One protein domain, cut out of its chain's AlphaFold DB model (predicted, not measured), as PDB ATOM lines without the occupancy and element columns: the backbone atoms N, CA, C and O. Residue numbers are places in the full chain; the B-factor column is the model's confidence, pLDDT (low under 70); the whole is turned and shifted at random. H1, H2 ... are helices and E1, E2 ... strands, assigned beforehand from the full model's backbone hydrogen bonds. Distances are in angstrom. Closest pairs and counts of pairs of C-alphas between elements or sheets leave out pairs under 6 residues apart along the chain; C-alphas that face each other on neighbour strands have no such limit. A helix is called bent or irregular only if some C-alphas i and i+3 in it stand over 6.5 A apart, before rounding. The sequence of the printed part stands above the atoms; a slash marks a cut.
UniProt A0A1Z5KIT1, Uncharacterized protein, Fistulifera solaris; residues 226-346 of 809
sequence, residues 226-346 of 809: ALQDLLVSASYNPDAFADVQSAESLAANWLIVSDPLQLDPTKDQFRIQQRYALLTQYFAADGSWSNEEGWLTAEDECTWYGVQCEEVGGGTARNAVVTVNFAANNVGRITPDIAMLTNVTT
ATOM      1  N   ALA A 226     142.708 127.318 173.212       88.50
ATOM      2  CA  ALA A 226     142.576 127.401 171.759       88.50
ATOM      3  C   ALA A 226     143.455 128.499 171.145       88.50
ATOM      4  O   ALA A 226     143.972 128.322 170.046       88.50
ATOM      5  N   LEU A 227     143.632 129.622 171.846       90.94
ATOM      6  CA  LEU A 227     144.514 130.697 171.409       90.94
ATOM      7  C   LEU A 227     145.983 130.274 171.547       90.94
ATOM      8  O   LEU A 227     146.740 130.445 170.604       90.94
ATOM      9  N   GLN A 228     146.364 129.637 172.658       90.88
ATOM     10  CA  GLN A 228     147.709 129.081 172.833       90.88
ATOM     11  C   GLN A 228     148.059 128.080 171.720       90.88
ATOM     12  O   GLN A 228     149.114 128.204 171.103       90.88
ATOM     13  N   ASP A 229     147.166 127.131 171.425       90.62
ATOM     14  CA  ASP A 229     147.377 126.133 170.369       90.62
ATOM     15  C   ASP A 229     147.494 126.793 168.982       90.62
ATOM     16  O   ASP A 229     148.358 126.421 168.184       90.62
ATOM     17  N   LEU A 230     146.664 127.805 168.694       93.06
ATOM     18  CA  LEU A 230     146.724 128.577 167.448       93.06
ATOM     19  C   LEU A 230     148.056 129.324 167.300       93.06
ATOM     20  O   LEU A 230     148.649 129.296 166.226       93.06
ATOM     21  N   LEU A 231     148.526 129.989 168.357       93.75
ATOM     22  CA  LEU A 231     149.747 130.797 168.312       93.75
ATOM     23  C   LEU A 231     151.004 129.925 168.220       93.75
ATOM     24  O   LEU A 231     151.848 130.170 167.364       93.75
ATOM     25  N   VAL A 232     151.094 128.859 169.022       92.81
ATOM     26  CA  VAL A 232     152.232 127.922 168.982       92.81
ATOM     27  C   VAL A 232     152.320 127.220 167.626       92.81
ATOM     28  O   VAL A 232     153.414 127.026 167.108       92.81
ATOM     29  N   SER A 233     151.182 126.846 167.032       90.75
ATOM     30  CA  SER A 233     151.174 126.188 165.718       90.75
ATOM     31  C   SER A 233     151.457 127.130 164.546       90.75
ATOM     32  O   SER A 233     151.892 126.661 163.496       90.75
ATOM     33  N   ALA A 234     151.208 128.432 164.707       89.75
ATOM     34  CA  ALA A 234     151.435 129.431 163.667       89.75
ATOM     35  C   ALA A 234     152.815 130.105 163.747       89.75
ATOM     36  O   ALA A 234     153.256 130.669 162.748       89.75
ATOM     37  N   SER A 235     153.474 130.063 164.908       93.00
ATOM     38  CA  SER A 235     154.759 130.724 165.126       93.00
ATOM     39  C   SER A 235     155.888 130.099 164.297       93.00
ATOM     40  O   SER A 235     156.022 128.880 164.192       93.00
ATOM     41  N   TYR A 236     156.743 130.958 163.750       91.62
ATOM     42  CA  TYR A 236     158.015 130.623 163.109       91.62
ATOM     43  C   TYR A 236     159.131 130.333 164.128       91.62
ATOM     44  O   TYR A 236     160.225 129.933 163.730       91.62
ATOM     45  N   ASN A 237     158.869 130.508 165.428       92.19
ATOM     46  CA  ASN A 237     159.795 130.225 166.523       92.19
ATOM     47  C   ASN A 237     159.088 129.544 167.721       92.19
ATOM     48  O   ASN A 237     159.057 130.085 168.827       92.19
ATOM     49  N   PRO A 238     158.519 128.335 167.544       91.19
ATOM     50  CA  PRO A 238     157.720 127.680 168.584       91.19
ATOM     51  C   PRO A 238     158.527 127.322 169.843       91.19
ATOM     52  O   PRO A 238     157.963 127.231 170.932       91.19
ATOM     53  N   ASP A 239     159.847 127.158 169.725       93.00
ATOM     54  CA  ASP A 239     160.723 126.871 170.866       93.00
ATOM     55  C   ASP A 239     160.824 128.063 171.838       93.00
ATOM     56  O   ASP A 239     161.068 127.862 173.030       93.00
ATOM     57  N   ALA A 240     160.567 129.295 171.376       92.25
ATOM     58  CA  ALA A 240     160.566 130.486 172.228       92.25
ATOM     59  C   ALA A 240     159.493 130.443 173.322       92.25
ATOM     60  O   ALA A 240     159.659 131.077 174.362       92.25
ATOM     61  N   PHE A 241     158.435 129.646 173.149       92.88
ATOM     62  CA  PHE A 241     157.397 129.459 174.164       92.88
ATOM     63  C   PHE A 241     157.890 128.713 175.416       92.88
ATOM     64  O   PHE A 241     157.193 128.685 176.432       92.88
ATOM     65  N   ALA A 242     159.083 128.104 175.375       93.12
ATOM     66  CA  ALA A 242     159.716 127.520 176.556       93.12
ATOM     67  C   ALA A 242     160.255 128.586 177.530       93.12
ATOM     68  O   ALA A 242     160.372 128.316 178.727       93.12
ATOM     69  N   ASP A 243     160.566 129.786 177.031       94.81
ATOM     70  CA  ASP A 243     160.962 130.935 177.838       94.81
ATOM     71  C   ASP A 243     159.775 131.885 178.006       94.81
ATOM     72  O   ASP A 243     159.298 132.491 177.052       94.81
ATOM     73  N   VAL A 244     159.299 132.045 179.240       93.06
ATOM     74  CA  VAL A 244     158.159 132.921 179.557       93.06
ATOM     75  C   VAL A 244     158.462 134.410 179.360       93.06
ATOM     76  O   VAL A 244     157.528 135.207 179.362       93.06
ATOM     77  N   GLN A 245     159.738 134.784 179.228       93.50
ATOM     78  CA  GLN A 245     160.181 136.155 178.956       93.50
ATOM     79  C   GLN A 245     160.508 136.397 177.477       93.50
ATOM     80  O   GLN A 245     160.876 137.514 177.117       93.50
ATOM     81  N   SER A 246     160.375 135.388 176.608       94.62
ATOM     82  CA  SER A 246     160.527 135.605 175.170       94.62
ATOM     83  C   SER A 246     159.447 136.550 174.643       94.62
ATOM     84  O   SER A 246     158.346 136.648 175.195       94.62
ATOM     85  N   ALA A 247     159.748 137.242 173.547       94.19
ATOM     86  CA  ALA A 247     158.804 138.167 172.938       94.19
ATOM     87  C   ALA A 247     157.535 137.442 172.452       94.19
ATOM     88  O   ALA A 247     156.428 137.961 172.590       94.19
ATOM     89  N   GLU A 248     157.699 136.218 171.953       95.06
ATOM     90  CA  GLU A 248     156.648 135.288 171.551       95.06
ATOM     91  C   GLU A 248     155.727 134.935 172.732       95.06
ATOM     92  O   GLU A 248     154.504 135.100 172.649       95.06
ATOM     93  N   SER A 249     156.300 134.542 173.876       95.19
ATOM     94  CA  SER A 249     155.537 134.244 175.097       95.19
ATOM     95  C   SER A 249     154.809 135.471 175.647       95.19
ATOM     96  O   SER A 249     153.648 135.366 176.047       95.19
ATOM     97  N   LEU A 250     155.458 136.639 175.656       95.69
ATOM     98  CA  LEU A 250     154.865 137.889 176.138       95.69
ATOM     99  C   LEU A 250     153.710 138.351 175.238       95.69
ATOM    100  O   LEU A 250     152.638 138.688 175.750       95.69
ATOM    101  N   ALA A 251     153.881 138.280 173.916       96.19
ATOM    102  CA  ALA A 251     152.836 138.581 172.939       96.19
ATOM    103  C   ALA A 251     151.630 137.645 173.085       96.19
ATOM    104  O   ALA A 251     150.484 138.102 173.144       96.19
ATOM    105  N   ALA A 252     151.878 136.337 173.198       95.81
ATOM    106  CA  ALA A 252     150.825 135.349 173.399       95.81
ATOM    107  C   ALA A 252     150.081 135.574 174.719       95.81
ATOM    108  O   ALA A 252     148.848 135.611 174.743       95.81
ATOM    109  N   ASN A 253     150.811 135.793 175.815       95.19
ATOM    110  CA  ASN A 253     150.219 136.061 177.119       95.19
ATOM    111  C   ASN A 253     149.368 137.340 177.107       95.19
ATOM    112  O   ASN A 253     148.271 137.352 177.669       95.19
ATOM    113  N   TRP A 254     149.820 138.396 176.424       95.44
ATOM    114  CA  TRP A 254     149.028 139.611 176.263       95.44
ATOM    115  C   TRP A 254     147.723 139.336 175.501       95.44
ATOM    116  O   TRP A 254     146.658 139.694 175.998       95.44
ATOM    117  N   LEU A 255     147.756 138.611 174.375       95.00
ATOM    118  CA  LEU A 255     146.542 138.253 173.618       95.00
ATOM    119  C   LEU A 255     145.550 137.380 174.404       95.00
ATOM    120  O   LEU A 255     144.328 137.492 174.241       95.00
ATOM    121  N   ILE A 256     146.066 136.495 175.259       93.06
ATOM    122  CA  ILE A 256     145.247 135.600 176.082       93.06
ATOM    123  C   ILE A 256     144.597 136.370 177.232       93.06
ATOM    124  O   ILE A 256     143.391 136.239 177.451       93.06
ATOM    125  N   VAL A 257     145.391 137.148 177.970       90.75
ATOM    126  CA  VAL A 257     145.004 137.687 179.283       90.75
ATOM    127  C   VAL A 257     144.576 139.152 179.218       90.75
ATOM    128  O   VAL A 257     143.679 139.549 179.957       90.75
ATOM    129  N   SER A 258     145.213 139.949 178.361       91.50
ATOM    130  CA  SER A 258     145.187 141.416 178.440       91.50
ATOM    131  C   SER A 258     144.563 142.112 177.228       91.50
ATOM    132  O   SER A 258     144.170 143.266 177.364       91.50
ATOM    133  N   ASP A 259     144.436 141.443 176.074       91.69
ATOM    134  CA  ASP A 259     143.879 142.049 174.853       91.69
ATOM    135  C   ASP A 259     142.414 142.460 175.055       91.69
ATOM    136  O   ASP A 259     141.554 141.585 175.230       91.69
ATOM    137  N   PRO A 260     142.083 143.763 175.006       89.62
ATOM    138  CA  PRO A 260     140.724 144.228 175.257       89.62
ATOM    139  C   PRO A 260     139.704 143.758 174.213       89.62
ATOM    140  O   PRO A 260     138.517 143.674 174.528       89.62
ATOM    141  N   LEU A 261     140.138 143.443 172.983       89.75
ATOM    142  CA  LEU A 261     139.237 143.004 171.909       89.75
ATOM    143  C   LEU A 261     138.700 141.586 172.115       89.75
ATOM    144  O   LEU A 261     137.646 141.255 171.574       89.75
ATOM    145  N   GLN A 262     139.416 140.748 172.875       88.88
ATOM    146  CA  GLN A 262     139.025 139.371 173.195       88.88
ATOM    147  C   GLN A 262     138.540 138.558 171.969       88.88
ATOM    148  O   GLN A 262     137.569 137.807 172.059       88.88
ATOM    149  N   LEU A 263     139.241 138.681 170.830       89.69
ATOM    150  CA  LEU A 263     138.888 138.044 169.549       89.69
ATOM    151  C   LEU A 263     138.648 136.523 169.673       89.69
ATOM    152  O   LEU A 263     139.276 135.854 170.510       89.69
ATOM    153  N   ASP A 264     137.750 135.981 168.839       89.44
ATOM    154  CA  ASP A 264     137.340 134.570 168.831       89.44
ATOM    155  C   ASP A 264     138.346 133.728 168.014       89.44
ATOM    156  O   ASP A 264     138.386 133.846 166.786       89.44
ATOM    157  N   PRO A 265     139.130 132.822 168.636       88.44
ATOM    158  CA  PRO A 265     140.149 132.023 167.941       88.44
ATOM    159  C   PRO A 265     139.590 131.072 166.872       88.44
ATOM    160  O   PRO A 265     140.355 130.505 166.094       88.44
ATOM    161  N   THR A 266     138.271 130.872 166.801       86.75
ATOM    162  CA  THR A 266     137.638 130.053 165.756       86.75
ATOM    163  C   THR A 266     137.193 130.861 164.535       86.75
ATOM    164  O   THR A 266     137.030 130.284 163.460       86.75
ATOM    165  N   LYS A 267     137.024 132.184 164.668       86.94
ATOM    166  CA  LYS A 267     136.518 133.070 163.600       86.94
ATOM    167  C   LYS A 267     137.539 134.106 163.146       86.94
ATOM    168  O   LYS A 267     137.635 134.384 161.954       86.94
ATOM    169  N   ASP A 268     138.336 134.614 164.080       89.88
ATOM    170  CA  ASP A 268     139.213 135.771 163.899       89.88
ATOM    171  C   ASP A 268     140.688 135.376 163.744       89.88
ATOM    172  O   ASP A 268     141.576 136.197 163.954       89.88
ATOM    173  N   GLN A 269     140.971 134.123 163.364       90.62
ATOM    174  CA  GLN A 269     142.334 133.571 163.275       90.62
ATOM    175  C   GLN A 269     143.300 134.477 162.515       90.62
ATOM    176  O   GLN A 269     144.393 134.749 162.996       90.62
ATOM    177  N   PHE A 270     142.864 134.985 161.361       89.31
ATOM    178  CA  PHE A 270     143.658 135.879 160.523       89.31
ATOM    179  C   PHE A 270     144.084 137.139 161.285       89.31
ATOM    180  O   PHE A 270     145.257 137.488 161.320       89.31
ATOM    181  N   ARG A 271     143.133 137.777 161.968       91.06
ATOM    182  CA  ARG A 271     143.362 138.999 162.735       91.06
ATOM    183  C   ARG A 271     144.241 138.748 163.964       91.06
ATOM    184  O   ARG A 271     145.158 139.511 164.245       91.06
ATOM    185  N   ILE A 272     143.997 137.640 164.666       93.62
ATOM    186  CA  ILE A 272     144.795 137.211 165.823       93.62
ATOM    187  C   ILE A 272     146.253 136.978 165.415       93.62
ATOM    188  O   ILE A 272     147.151 137.423 166.121       93.62
ATOM    189  N   GLN A 273     146.494 136.333 164.271       93.56
ATOM    190  CA  GLN A 273     147.844 136.100 163.753       93.56
ATOM    191  C   GLN A 273     148.564 137.407 163.397       93.56
ATOM    192  O   GLN A 273     149.737 137.546 163.734       93.56
ATOM    193  N   GLN A 274     147.873 138.382 162.791       94.06
ATOM    194  CA  GLN A 274     148.464 139.697 162.505       94.06
ATOM    195  C   GLN A 274     148.859 140.438 163.780       94.06
ATOM    196  O   GLN A 274     149.995 140.898 163.905       94.06
ATOM    197  N   ARG A 275     147.936 140.507 164.747       94.88
ATOM    198  CA  ARG A 275     148.198 141.123 166.053       94.88
ATOM    199  C   ARG A 275     149.352 140.427 166.755       94.88
ATOM    200  O   ARG A 275     150.245 141.103 167.245       94.88
ATOM    201  N   TYR A 276     149.366 139.095 166.770       96.31
ATOM    202  CA  TYR A 276     150.444 138.323 167.379       96.31
ATOM    203  C   TYR A 276     151.802 138.653 166.758       96.31
ATOM    204  O   TYR A 276     152.707 139.036 167.493       96.31
ATOM    205  N   ALA A 277     151.924 138.602 165.430       95.88
ATOM    206  CA  ALA A 277     153.169 138.904 164.725       95.88
ATOM    207  C   ALA A 277     153.710 140.298 165.077       95.88
ATOM    208  O   ALA A 277     154.867 140.437 165.472       95.88
ATOM    209  N   LEU A 278     152.849 141.318 165.025       95.69
ATOM    210  CA  LEU A 278     153.196 142.689 165.403       95.69
ATOM    211  C   LEU A 278     153.599 142.787 166.884       95.69
ATOM    212  O   LEU A 278     154.601 143.418 167.212       95.69
ATOM    213  N   LEU A 279     152.866 142.136 167.786       95.38
ATOM    214  CA  LEU A 279     153.160 142.152 169.220       95.38
ATOM    215  C   LEU A 279     154.482 141.466 169.556       95.38
ATOM    216  O   LEU A 279     155.194 141.961 170.427       95.38
ATOM    217  N   THR A 280     154.851 140.378 168.866       95.25
ATOM    218  CA  THR A 280     156.187 139.784 169.054       95.25
ATOM    219  C   THR A 280     157.269 140.820 168.763       95.25
ATOM    220  O   THR A 280     158.234 140.941 169.510       95.25
ATOM    221  N   GLN A 281     157.077 141.642 167.731       93.69
ATOM    222  CA  GLN A 281     158.020 142.688 167.377       93.69
ATOM    223  C   GLN A 281     158.051 143.826 168.405       93.69
ATOM    224  O   GLN A 281     159.126 144.324 168.742       93.69
ATOM    225  N   TYR A 282     156.890 144.210 168.936       93.94
ATOM    226  CA  TYR A 282     156.792 145.197 170.008       93.94
ATOM    227  C   TYR A 282     157.545 144.739 171.265       93.94
ATOM    228  O   TYR A 282     158.439 145.438 171.746       93.94
ATOM    229  N   PHE A 283     157.258 143.526 171.753       93.44
ATOM    230  CA  PHE A 283     157.901 142.980 172.952       93.44
ATOM    231  C   PHE A 283     159.385 142.653 172.746       93.44
ATOM    232  O   PHE A 283     160.156 142.724 173.700       93.44
ATOM    233  N   ALA A 284     159.827 142.367 171.518       90.19
ATOM    234  CA  ALA A 284     161.244 142.148 171.222       90.19
ATOM    235  C   ALA A 284     162.122 143.386 171.455       90.19
ATOM    236  O   ALA A 284     163.333 143.239 171.617       90.19
ATOM    237  N   ALA A 285     161.527 144.580 171.487       83.88
ATOM    238  CA  ALA A 285     162.221 145.822 171.798       83.88
ATOM    239  C   ALA A 285     162.209 146.175 173.297       83.88
ATOM    240  O   ALA A 285     162.689 147.249 173.650       83.88
ATOM    241  N   ASP A 286     161.640 145.333 174.169       77.62
ATOM    242  CA  ASP A 286     161.634 145.502 175.634       77.62
ATOM    243  C   ASP A 286     161.172 146.901 176.108       77.62
ATOM    244  O   ASP A 286     161.772 147.536 176.973       77.62
ATOM    245  N   GLY A 287     160.118 147.436 175.477       70.50
ATOM    246  CA  GLY A 287     159.541 148.744 175.829       70.50
ATOM    247  C   GLY A 287     160.371 149.959 175.400       70.50
ATOM    248  O   GLY A 287     160.134 151.066 175.872       70.50
ATOM    249  N   SER A 288     161.347 149.775 174.509       81.38
ATOM    250  CA  SER A 288     162.246 150.845 174.070       81.38
ATOM    251  C   SER A 288     161.753 151.637 172.847       81.38
ATOM    252  O   SER A 288     162.490 152.479 172.336       81.38
ATOM    253  N   TRP A 289     160.519 151.408 172.383       89.69
ATOM    254  CA  TRP A 289     159.943 152.105 171.226       89.69
ATOM    255  C   TRP A 289     159.882 153.616 171.464       89.69
ATOM    256  O   TRP A 289     159.525 154.078 172.545       89.69
ATOM    257  N   SER A 290     160.216 154.403 170.439       92.25
ATOM    258  CA  SER A 290     160.146 155.871 170.529       92.25
ATOM    259  C   SER A 290     158.719 156.397 170.354       92.25
ATOM    260  O   SER A 290     158.341 157.391 170.969       92.25
ATOM    261  N   ASN A 291     157.923 155.723 169.525       93.25
ATOM    262  CA  ASN A 291     156.503 155.960 169.342       93.25
ATOM    263  C   ASN A 291     155.750 154.624 169.338       93.25
ATOM    264  O   ASN A 291     155.970 153.767 168.480       93.25
ATOM    265  N   GLU A 292     154.847 154.486 170.303       93.19
ATOM    266  CA  GLU A 292     154.001 153.316 170.536       93.19
ATOM    267  C   GLU A 292     152.500 153.647 170.453       93.19
ATOM    268  O   GLU A 292     151.663 152.933 171.000       93.19
ATOM    269  N   GLU A 293     152.120 154.728 169.766       94.81
ATOM    270  CA  GLU A 293     150.717 155.131 169.635       94.81
ATOM    271  C   GLU A 293     149.837 153.992 169.079       94.81
ATOM    272  O   GLU A 293     150.138 153.372 168.056       94.81
ATOM    273  N   GLY A 294     148.746 153.692 169.792       92.81
ATOM    274  CA  GLY A 294     147.791 152.630 169.456       92.81
ATOM    275  C   GLY A 294     148.204 151.214 169.882       92.81
ATOM    276  O   GLY A 294     147.331 150.352 170.013       92.81
ATOM    277  N   TRP A 295     149.481 150.959 170.170       93.81
ATOM    278  CA  TRP A 295     149.966 149.637 170.572       93.81
ATOM    279  C   TRP A 295     149.421 149.209 171.941       93.81
ATOM    280  O   TRP A 295     149.187 150.031 172.822       93.81
ATOM    281  N   LEU A 296     149.207 147.900 172.124       93.19
ATOM    282  CA  LEU A 296     148.638 147.316 173.350       93.19
ATOM    283  C   LEU A 296     147.267 147.898 173.763       93.19
ATOM    284  O   LEU A 296     146.906 147.887 174.942       93.19
ATOM    285  N   THR A 297     146.474 148.379 172.802       93.06
ATOM    286  CA  THR A 297     145.125 148.910 173.047       93.06
ATOM    287  C   THR A 297     144.022 148.044 172.424       93.06
ATOM    288  O   THR A 297     144.271 147.043 171.742       93.06
ATOM    289  N   ALA A 298     142.772 148.451 172.665       90.50
ATOM    290  CA  ALA A 298     141.587 147.901 172.011       90.50
ATOM    291  C   ALA A 298     141.464 148.315 170.532       90.50
ATOM    292  O   ALA A 298     140.567 147.826 169.848       90.50
ATOM    293  N   GLU A 299     142.308 149.234 170.059       91.06
ATOM    294  CA  GLU A 299     142.243 149.735 168.692       91.06
ATOM    295  C   GLU A 299     142.620 148.652 167.676       91.06
ATOM    296  O   GLU A 299     143.314 147.661 167.965       91.06
ATOM    297  N   ASP A 300     142.135 148.861 166.455       90.06
ATOM    298  CA  ASP A 300     142.457 148.010 165.323       90.06
ATOM    299  C   ASP A 300     143.958 148.065 165.029       90.06
ATOM    300  O   ASP A 300     144.542 149.147 165.014       90.06
ATOM    301  N   GLU A 301     144.597 146.920 164.788       92.56
ATOM    302  CA  GLU A 301     146.033 146.878 164.505       92.56
ATOM    303  C   GLU A 301     146.424 147.703 163.276       92.56
ATOM    304  O   GLU A 301     147.534 148.214 163.202       92.56
ATOM    305  N   CYS A 302     145.482 147.925 162.357       93.56
ATOM    306  CA  CYS A 302     145.647 148.796 161.199       93.56
ATOM    307  C   CYS A 302     145.749 150.290 161.551       93.56
ATOM    308  O   CYS A 302     145.976 151.107 160.663       93.56
ATOM    309  N   THR A 303     145.535 150.654 162.818       94.06
ATOM    310  CA  THR A 303     145.698 152.018 163.347       94.06
ATOM    311  C   THR A 303     146.937 152.166 164.224       94.06
ATOM    312  O   THR A 303     147.243 153.275 164.658       94.06
ATOM    313  N   TRP A 304     147.656 151.071 164.494       95.12
ATOM    314  CA  TRP A 304     148.883 151.125 165.279       95.12
ATOM    315  C   TRP A 304     149.947 151.915 164.532       95.12
ATOM    316  O   TRP A 304     150.061 151.830 163.305       95.12
ATOM    317  N   TYR A 305     150.744 152.681 165.276       95.75
ATOM    318  CA  TYR A 305     151.808 153.477 164.687       95.75
ATOM    319  C   TYR A 305     152.712 152.608 163.804       95.75
ATOM    320  O   TYR A 305     153.245 151.589 164.250       95.75
ATOM    321  N   GLY A 306     152.867 153.024 162.545       95.25
ATOM    322  CA  GLY A 306     153.682 152.322 161.557       95.25
ATOM    323  C   GLY A 306     152.982 151.185 160.809       95.25
ATOM    324  O   GLY A 306     153.608 150.582 159.945       95.25
ATOM    325  N   VAL A 307     151.708 150.888 161.078       97.50
ATOM    326  CA  VAL A 307     150.967 149.804 160.414       97.50
ATOM    327  C   VAL A 307     149.923 150.380 159.459       97.50
ATOM    328  O   VAL A 307     149.204 151.315 159.799       97.50
ATOM    329  N   GLN A 308     149.826 149.822 158.249       96.69
ATOM    330  CA  GLN A 308     148.727 150.115 157.324       96.69
ATOM    331  C   GLN A 308     148.161 148.826 156.746       96.69
ATOM    332  O   GLN A 308     148.904 147.884 156.450       96.69
ATOM    333  N   CYS A 309     146.848 148.817 156.541       95.50
ATOM    334  CA  CYS A 309     146.134 147.679 155.992       95.50
ATOM    335  C   CYS A 309     145.367 148.024 154.722       95.50
ATOM    336  O   CYS A 309     144.905 149.151 154.548       95.50
ATOM    337  N   GLU A 310     145.148 147.007 153.899       93.12
ATOM    338  CA  GLU A 310     144.267 147.059 152.735       93.12
ATOM    339  C   GLU A 310     143.214 145.956 152.804       93.12
ATOM    340  O   GLU A 310     143.401 144.916 153.439       93.12
ATOM    341  N   GLU A 311     142.085 146.188 152.140       88.19
ATOM    342  CA  GLU A 311     141.006 145.214 152.041       88.19
ATOM    343  C   GLU A 311     141.391 144.089 151.066       88.19
ATOM    344  O   GLU A 311     141.652 144.326 149.887       88.19
ATOM    345  N   VAL A 312     141.402 142.844 151.548       80.44
ATOM    346  CA  VAL A 312     141.772 141.662 150.761       80.44
ATOM    347  C   VAL A 312     140.647 140.626 150.782       80.44
ATOM    348  O   VAL A 312     140.052 140.346 151.823       80.44
ATOM    349  N   GLY A 313     140.373 140.023 149.618       68.06
ATOM    350  CA  GLY A 313     139.431 138.909 149.454       68.06
ATOM    351  C   GLY A 313     138.068 139.320 148.888       68.06
ATOM    352  O   GLY A 313     137.205 139.834 149.596       68.06
ATOM    353  N   GLY A 314     137.829 139.014 147.608       51.66
ATOM    354  CA  GLY A 314     136.531 139.223 146.962       51.66
ATOM    355  C   GLY A 314     135.436 138.340 147.574       51.66
ATOM    356  O   GLY A 314     135.349 137.156 147.257       51.66
ATOM    357  N   GLY A 315     134.599 138.922 148.441       50.59
ATOM    358  CA  GLY A 315     133.392 138.305 149.015       50.59
ATOM    359  C   GLY A 315     133.390 138.130 150.541       50.59
ATOM    360  O   GLY A 315     132.318 138.118 151.140       50.59
ATOM    361  N   THR A 316     134.558 138.074 151.188       59.72
ATOM    362  CA  THR A 316     134.720 138.193 152.651       59.72
ATOM    363  C   THR A 316     135.915 139.092 152.920       59.72
ATOM    364  O   THR A 316     137.013 138.611 153.196       59.72
ATOM    365  N   ALA A 317     135.687 140.387 152.754       62.72
ATOM    366  CA  ALA A 317     136.653 141.439 153.004       62.72
ATOM    367  C   ALA A 317     137.338 141.276 154.369       62.72
ATOM    368  O   ALA A 317     136.664 141.179 155.399       62.72
ATOM    369  N   ARG A 318     138.671 141.229 154.378       80.56
ATOM    370  CA  ARG A 318     139.495 141.300 155.593       80.56
ATOM    371  C   ARG A 318     140.575 142.350 155.391       80.56
ATOM    372  O   ARG A 318     141.179 142.390 154.325       80.56
ATOM    373  N   ASN A 319     140.840 143.153 156.415       88.62
ATOM    374  CA  ASN A 319     141.944 144.107 156.389       88.62
ATOM    375  C   ASN A 319     143.249 143.361 156.663       88.62
ATOM    376  O   ASN A 319     143.463 142.866 157.772       88.62
ATOM    377  N   ALA A 320     144.089 143.243 155.640       93.00
ATOM    378  CA  ALA A 320     145.406 142.644 155.756       93.00
ATOM    379  C   ALA A 320     146.459 143.730 155.947       93.00
ATOM    380  O   ALA A 320     146.428 144.727 155.231       93.00
ATOM    381  N   VAL A 321     147.409 143.522 156.855       96.25
ATOM    382  CA  VAL A 321     148.576 144.393 157.007       96.25
ATOM    383  C   VAL A 321     149.414 144.310 155.732       96.25
ATOM    384  O   VAL A 321     149.885 143.234 155.361       96.25
ATOM    385  N   VAL A 322     149.587 145.452 155.068       96.50
ATOM    386  CA  VAL A 322     150.367 145.580 153.826       96.50
ATOM    387  C   VAL A 322     151.631 146.410 154.014       96.50
ATOM    388  O   VAL A 322     152.621 146.174 153.329       96.50
ATOM    389  N   THR A 323     151.639 147.345 154.966       97.50
ATOM    390  CA  THR A 323     152.812 148.172 155.271       97.50
ATOM    391  C   THR A 323     153.175 148.051 156.735       97.50
ATOM    392  O   THR A 323     152.316 148.177 157.610       97.50
ATOM    393  N   VAL A 324     154.468 147.858 156.973       97.50
ATOM    394  CA  VAL A 324     155.098 147.893 158.286       97.50
ATOM    395  C   VAL A 324     156.254 148.888 158.226       97.50
ATOM    396  O   VAL A 324     157.275 148.644 157.588       97.50
ATOM    397  N   ASN A 325     156.087 150.039 158.867       97.19
ATOM    398  CA  ASN A 325     157.068 151.112 158.919       97.19
ATOM    399  C   ASN A 325     157.498 151.368 160.364       97.19
ATOM    400  O   ASN A 325     156.805 152.039 161.124       97.19
ATOM    401  N   PHE A 326     158.672 150.857 160.714       95.00
ATOM    402  CA  PHE A 326     159.302 151.043 162.016       95.00
ATOM    403  C   PHE A 326     160.539 151.935 161.943       95.00
ATOM    404  O   PHE A 326     161.413 151.839 162.803       95.00
ATOM    405  N   ALA A 327     160.649 152.788 160.923       96.38
ATOM    406  CA  ALA A 327     161.785 153.687 160.776       96.38
ATOM    407  C   ALA A 327     161.989 154.557 162.029       96.38
ATOM    408  O   ALA A 327     161.032 155.110 162.575       96.38
ATOM    409  N   ALA A 328     163.250 154.683 162.455       95.25
ATOM    410  CA  ALA A 328     163.698 155.493 163.588       95.25
ATOM    411  C   ALA A 328     162.875 155.279 164.872       95.25
ATOM    412  O   ALA A 328     162.600 156.229 165.606       95.25
ATOM    413  N   ASN A 329     162.473 154.035 165.143       93.94
ATOM    414  CA  ASN A 329     161.616 153.690 166.273       93.94
ATOM    415  C   ASN A 329     162.307 152.838 167.346       93.94
ATOM    416  O   ASN A 329     161.641 152.211 168.165       93.94
ATOM    417  N   ASN A 330     163.643 152.843 167.345       91.81
ATOM    418  CA  ASN A 330     164.498 152.105 168.271       91.81
ATOM    419  C   ASN A 330     164.335 150.569 168.188       91.81
ATOM    420  O   ASN A 330     164.434 149.855 169.181       91.81
ATOM    421  N   VAL A 331     164.076 150.049 166.985       90.06
ATOM    422  CA  VAL A 331     163.904 148.611 166.744       90.06
ATOM    423  C   VAL A 331     165.254 147.914 166.559       90.06
ATOM    424  O   VAL A 331     165.888 148.048 165.518       90.06
ATOM    425  N   GLY A 332     165.671 147.122 167.549       89.00
ATOM    426  CA  GLY A 332     166.967 146.434 167.515       89.00
ATOM    427  C   GLY A 332     167.043 145.215 166.591       89.00
ATOM    428  O   GLY A 332     168.097 144.911 166.060       89.00
ATOM    429  N   ARG A 333     165.947 144.494 166.360       90.12
ATOM    430  CA  ARG A 333     165.929 143.307 165.488       90.12
ATOM    431  C   ARG A 333     164.533 143.063 164.950       90.12
ATOM    432  O   ARG A 333     163.577 143.576 165.522       90.12
ATOM    433  N   ILE A 334     164.408 142.211 163.939       90.75
ATOM    434  CA  ILE A 334     163.121 141.668 163.493       90.75
ATOM    435  C   ILE A 334     162.917 140.250 164.042       90.75
ATOM    436  O   ILE A 334     163.824 139.419 163.955       90.75
ATOM    437  N   THR A 335     161.738 139.961 164.602       92.25
ATOM    438  CA  THR A 335     161.370 138.607 165.050       92.25
ATOM    439  C   THR A 335     161.045 137.690 163.863       92.25
ATOM    440  O   THR A 335     160.528 138.159 162.846       92.25
ATOM    441  N   PRO A 336     161.284 136.364 163.962       92.75
ATOM    442  CA  PRO A 336     160.864 135.413 162.927       92.75
ATOM    443  C   PRO A 336     159.358 135.455 162.642       92.75
ATOM    444  O   PRO A 336     158.943 135.312 161.493       92.75
ATOM    445  N   ASP A 337     158.548 135.705 163.676       95.00
ATOM    446  CA  ASP A 337     157.085 135.749 163.598       95.00
ATOM    447  C   ASP A 337     156.543 136.915 162.759       95.00
ATOM    448  O   ASP A 337     155.397 136.847 162.312       95.00
ATOM    449  N   ILE A 338     157.349 137.936 162.430       93.31
ATOM    450  CA  ILE A 338     156.920 138.971 161.472       93.31
ATOM    451  C   ILE A 338     156.544 138.364 160.112       93.31
ATOM    452  O   ILE A 338     155.673 138.887 159.417       93.31
ATOM    453  N   ALA A 339     157.161 137.232 159.744       91.81
ATOM    454  CA  ALA A 339     156.905 136.530 158.491       91.81
ATOM    455  C   ALA A 339     155.473 135.974 158.384       91.81
ATOM    456  O   ALA A 339     155.019 135.649 157.288       91.81
ATOM    457  N   MET A 340     154.728 135.914 159.495       93.12
ATOM    458  CA  MET A 340     153.303 135.571 159.489       93.12
ATOM    459  C   MET A 340     152.457 136.611 158.737       93.12
ATOM    460  O   MET A 340     151.367 136.289 158.257       93.12
ATOM    461  N   LEU A 341     152.950 137.847 158.595       93.62
ATOM    462  CA  LEU A 341     152.312 138.917 157.828       93.62
ATOM    463  C   LEU A 341     152.556 138.730 156.319       93.62
ATOM    464  O   LEU A 341     153.250 139.506 155.663       93.62
ATOM    465  N   THR A 342     151.971 137.677 155.747       90.25
ATOM    466  CA  THR A 342     152.249 137.230 154.367       90.25
ATOM    467  C   THR A 342     151.806 138.203 153.267       90.25
ATOM    468  O   THR A 342     152.256 138.073 152.128       90.25
ATOM    469  N   ASN A 343     150.966 139.188 153.597       93.38
ATOM    470  CA  ASN A 343     150.450 140.199 152.670       93.38
ATOM    471  C   ASN A 343     151.274 141.496 152.647       93.38
ATOM    472  O   ASN A 343     150.949 142.395 151.871       93.38
ATOM    473  N   VAL A 344     152.322 141.606 153.468       95.69
ATOM    474  CA  VAL A 344     153.152 142.812 153.529       95.69
ATOM    475  C   VAL A 344     153.888 143.024 152.211       95.69
ATOM    476  O   VAL A 344     154.620 142.157 151.732       95.69
ATOM    477  N   THR A 345     153.697 144.211 151.647       97.00
ATOM    478  CA  THR A 345     154.348 144.702 150.434       97.00
ATOM    479  C   THR A 345     155.466 145.685 150.756       97.00
ATOM    480  O   THR A 345     156.446 145.733 150.012       97.00
ATOM    481  N   THR A 346     155.372 146.411 151.872       97.81
ATOM    482  CA  THR A 346     156.364 147.413 152.279       97.81
ATOM    483  C   THR A 346     156.843 147.169 153.702       97.81
ATOM    484  O   THR A 346     156.047 147.165 154.643       97.81
TER     485      THR A 346
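What this domain is: This is residues 226 to 346 of the 809 residues of an uncharacterized protein of Fistulifera solaris (UniProt A0A1Z5KIT1). The longest helix, H4, runs through the middle of the domain, with H3 and H1 packed on one side of it and the hairpin of E1 and E2 on the other, E2 nearer to H4. H2 sits at the corner beside H3, the short H5 also packs on H4, and residues 285 to 306 make a long stretch without a named element. The printed part has 121 residues, with five named helices and two named strands in the order H1 H2 H3 H4 E1 E2 H5; the sheet, E1 - E2, is antiparallel and the class is mixed, helices and strands. The whole is compact, with a radius of gyration of the C-alphas of 13.5 A, and rounded, spanning 40 by 35 by 25 A.

Where its parts are: H1, residues 226 to 234, begins at C-alpha 226 (142.576, 127.401, 171.759) and is 12.2 A long. H2 is residues 238 to 242, 8.2 A, and H3 is residues 247 to 258, 15.0 A. H4, residues 269 to 284, measures 22.2 A and ends at C-alpha 284 (161.244, 142.148, 171.222). E1 is residues 307 to 312, 15.6 A, and E2 is residues 318 to 325, 20.4 A. H5, residues 336 to 340, is 8.3 A long and ends at C-alpha 340 (153.303, 135.571, 159.489); it is neither bent nor irregular, but only just, C-alphas 336 and 339 being 6.0 A apart.

How they stand to each other: H1 touches H3, with residues 252 to 256 of H3 alone, at a shallow tilt of 22 degrees, opposite ways; their closest C-alphas, of Leu 227 and Ile 256, are 6.8 A apart. H2 and H3 touch only at the corner, closest at the C-alphas of Phe 241 and Ser 249, 5.2 A. H3 and H4 are the hubs, each touching three helices. They touch each other at a steep tilt of 57 degrees, opposite ways, closest at the C-alphas of Ala 247 and Phe 283, 4.9 A. H4 touches H1 with residues 269 to 276 alone, about perpendicular at 71 degrees, but only just; the closest C-alphas, of Leu 231 and Gln 273, are 7.2 A apart. Helix packing is mostly crossed, but only just, with 1 of 3 pairs at a shallow tilt. The closest C-alphas of H4 and E2, of Gln 274 and Val 321, are 7.2 A apart. E1 and E2 form a hairpin, antiparallel at 149 degrees; N 310 and O 320, 2.9 A apart, and N 312 and O 318, 2.8 A apart, are within hydrogen-bond range. H4 touches H5, closest at the C-alphas of Ala 277 and Ile 338, 5.0 A. H3 and E2 are apart, as are E1 and H5. In H1, H3 and H4 every O i to N i+4 pair is within hydrogen-bond range; in H2 and in H5 it is 0 of 1, with 2 of 2 O i to N i+3 pairs within range.

The domain as a whole: The two C-alphas farthest apart, of Asp 243 and Gly 315, are 40.6 A apart. The printed part has no cut, and the link from H4 to E1, 22 residues, is long. The mean pLDDT of the printed part is 90.9, and residues 313 to 317, in the tight link between E1 and E2, are under 70.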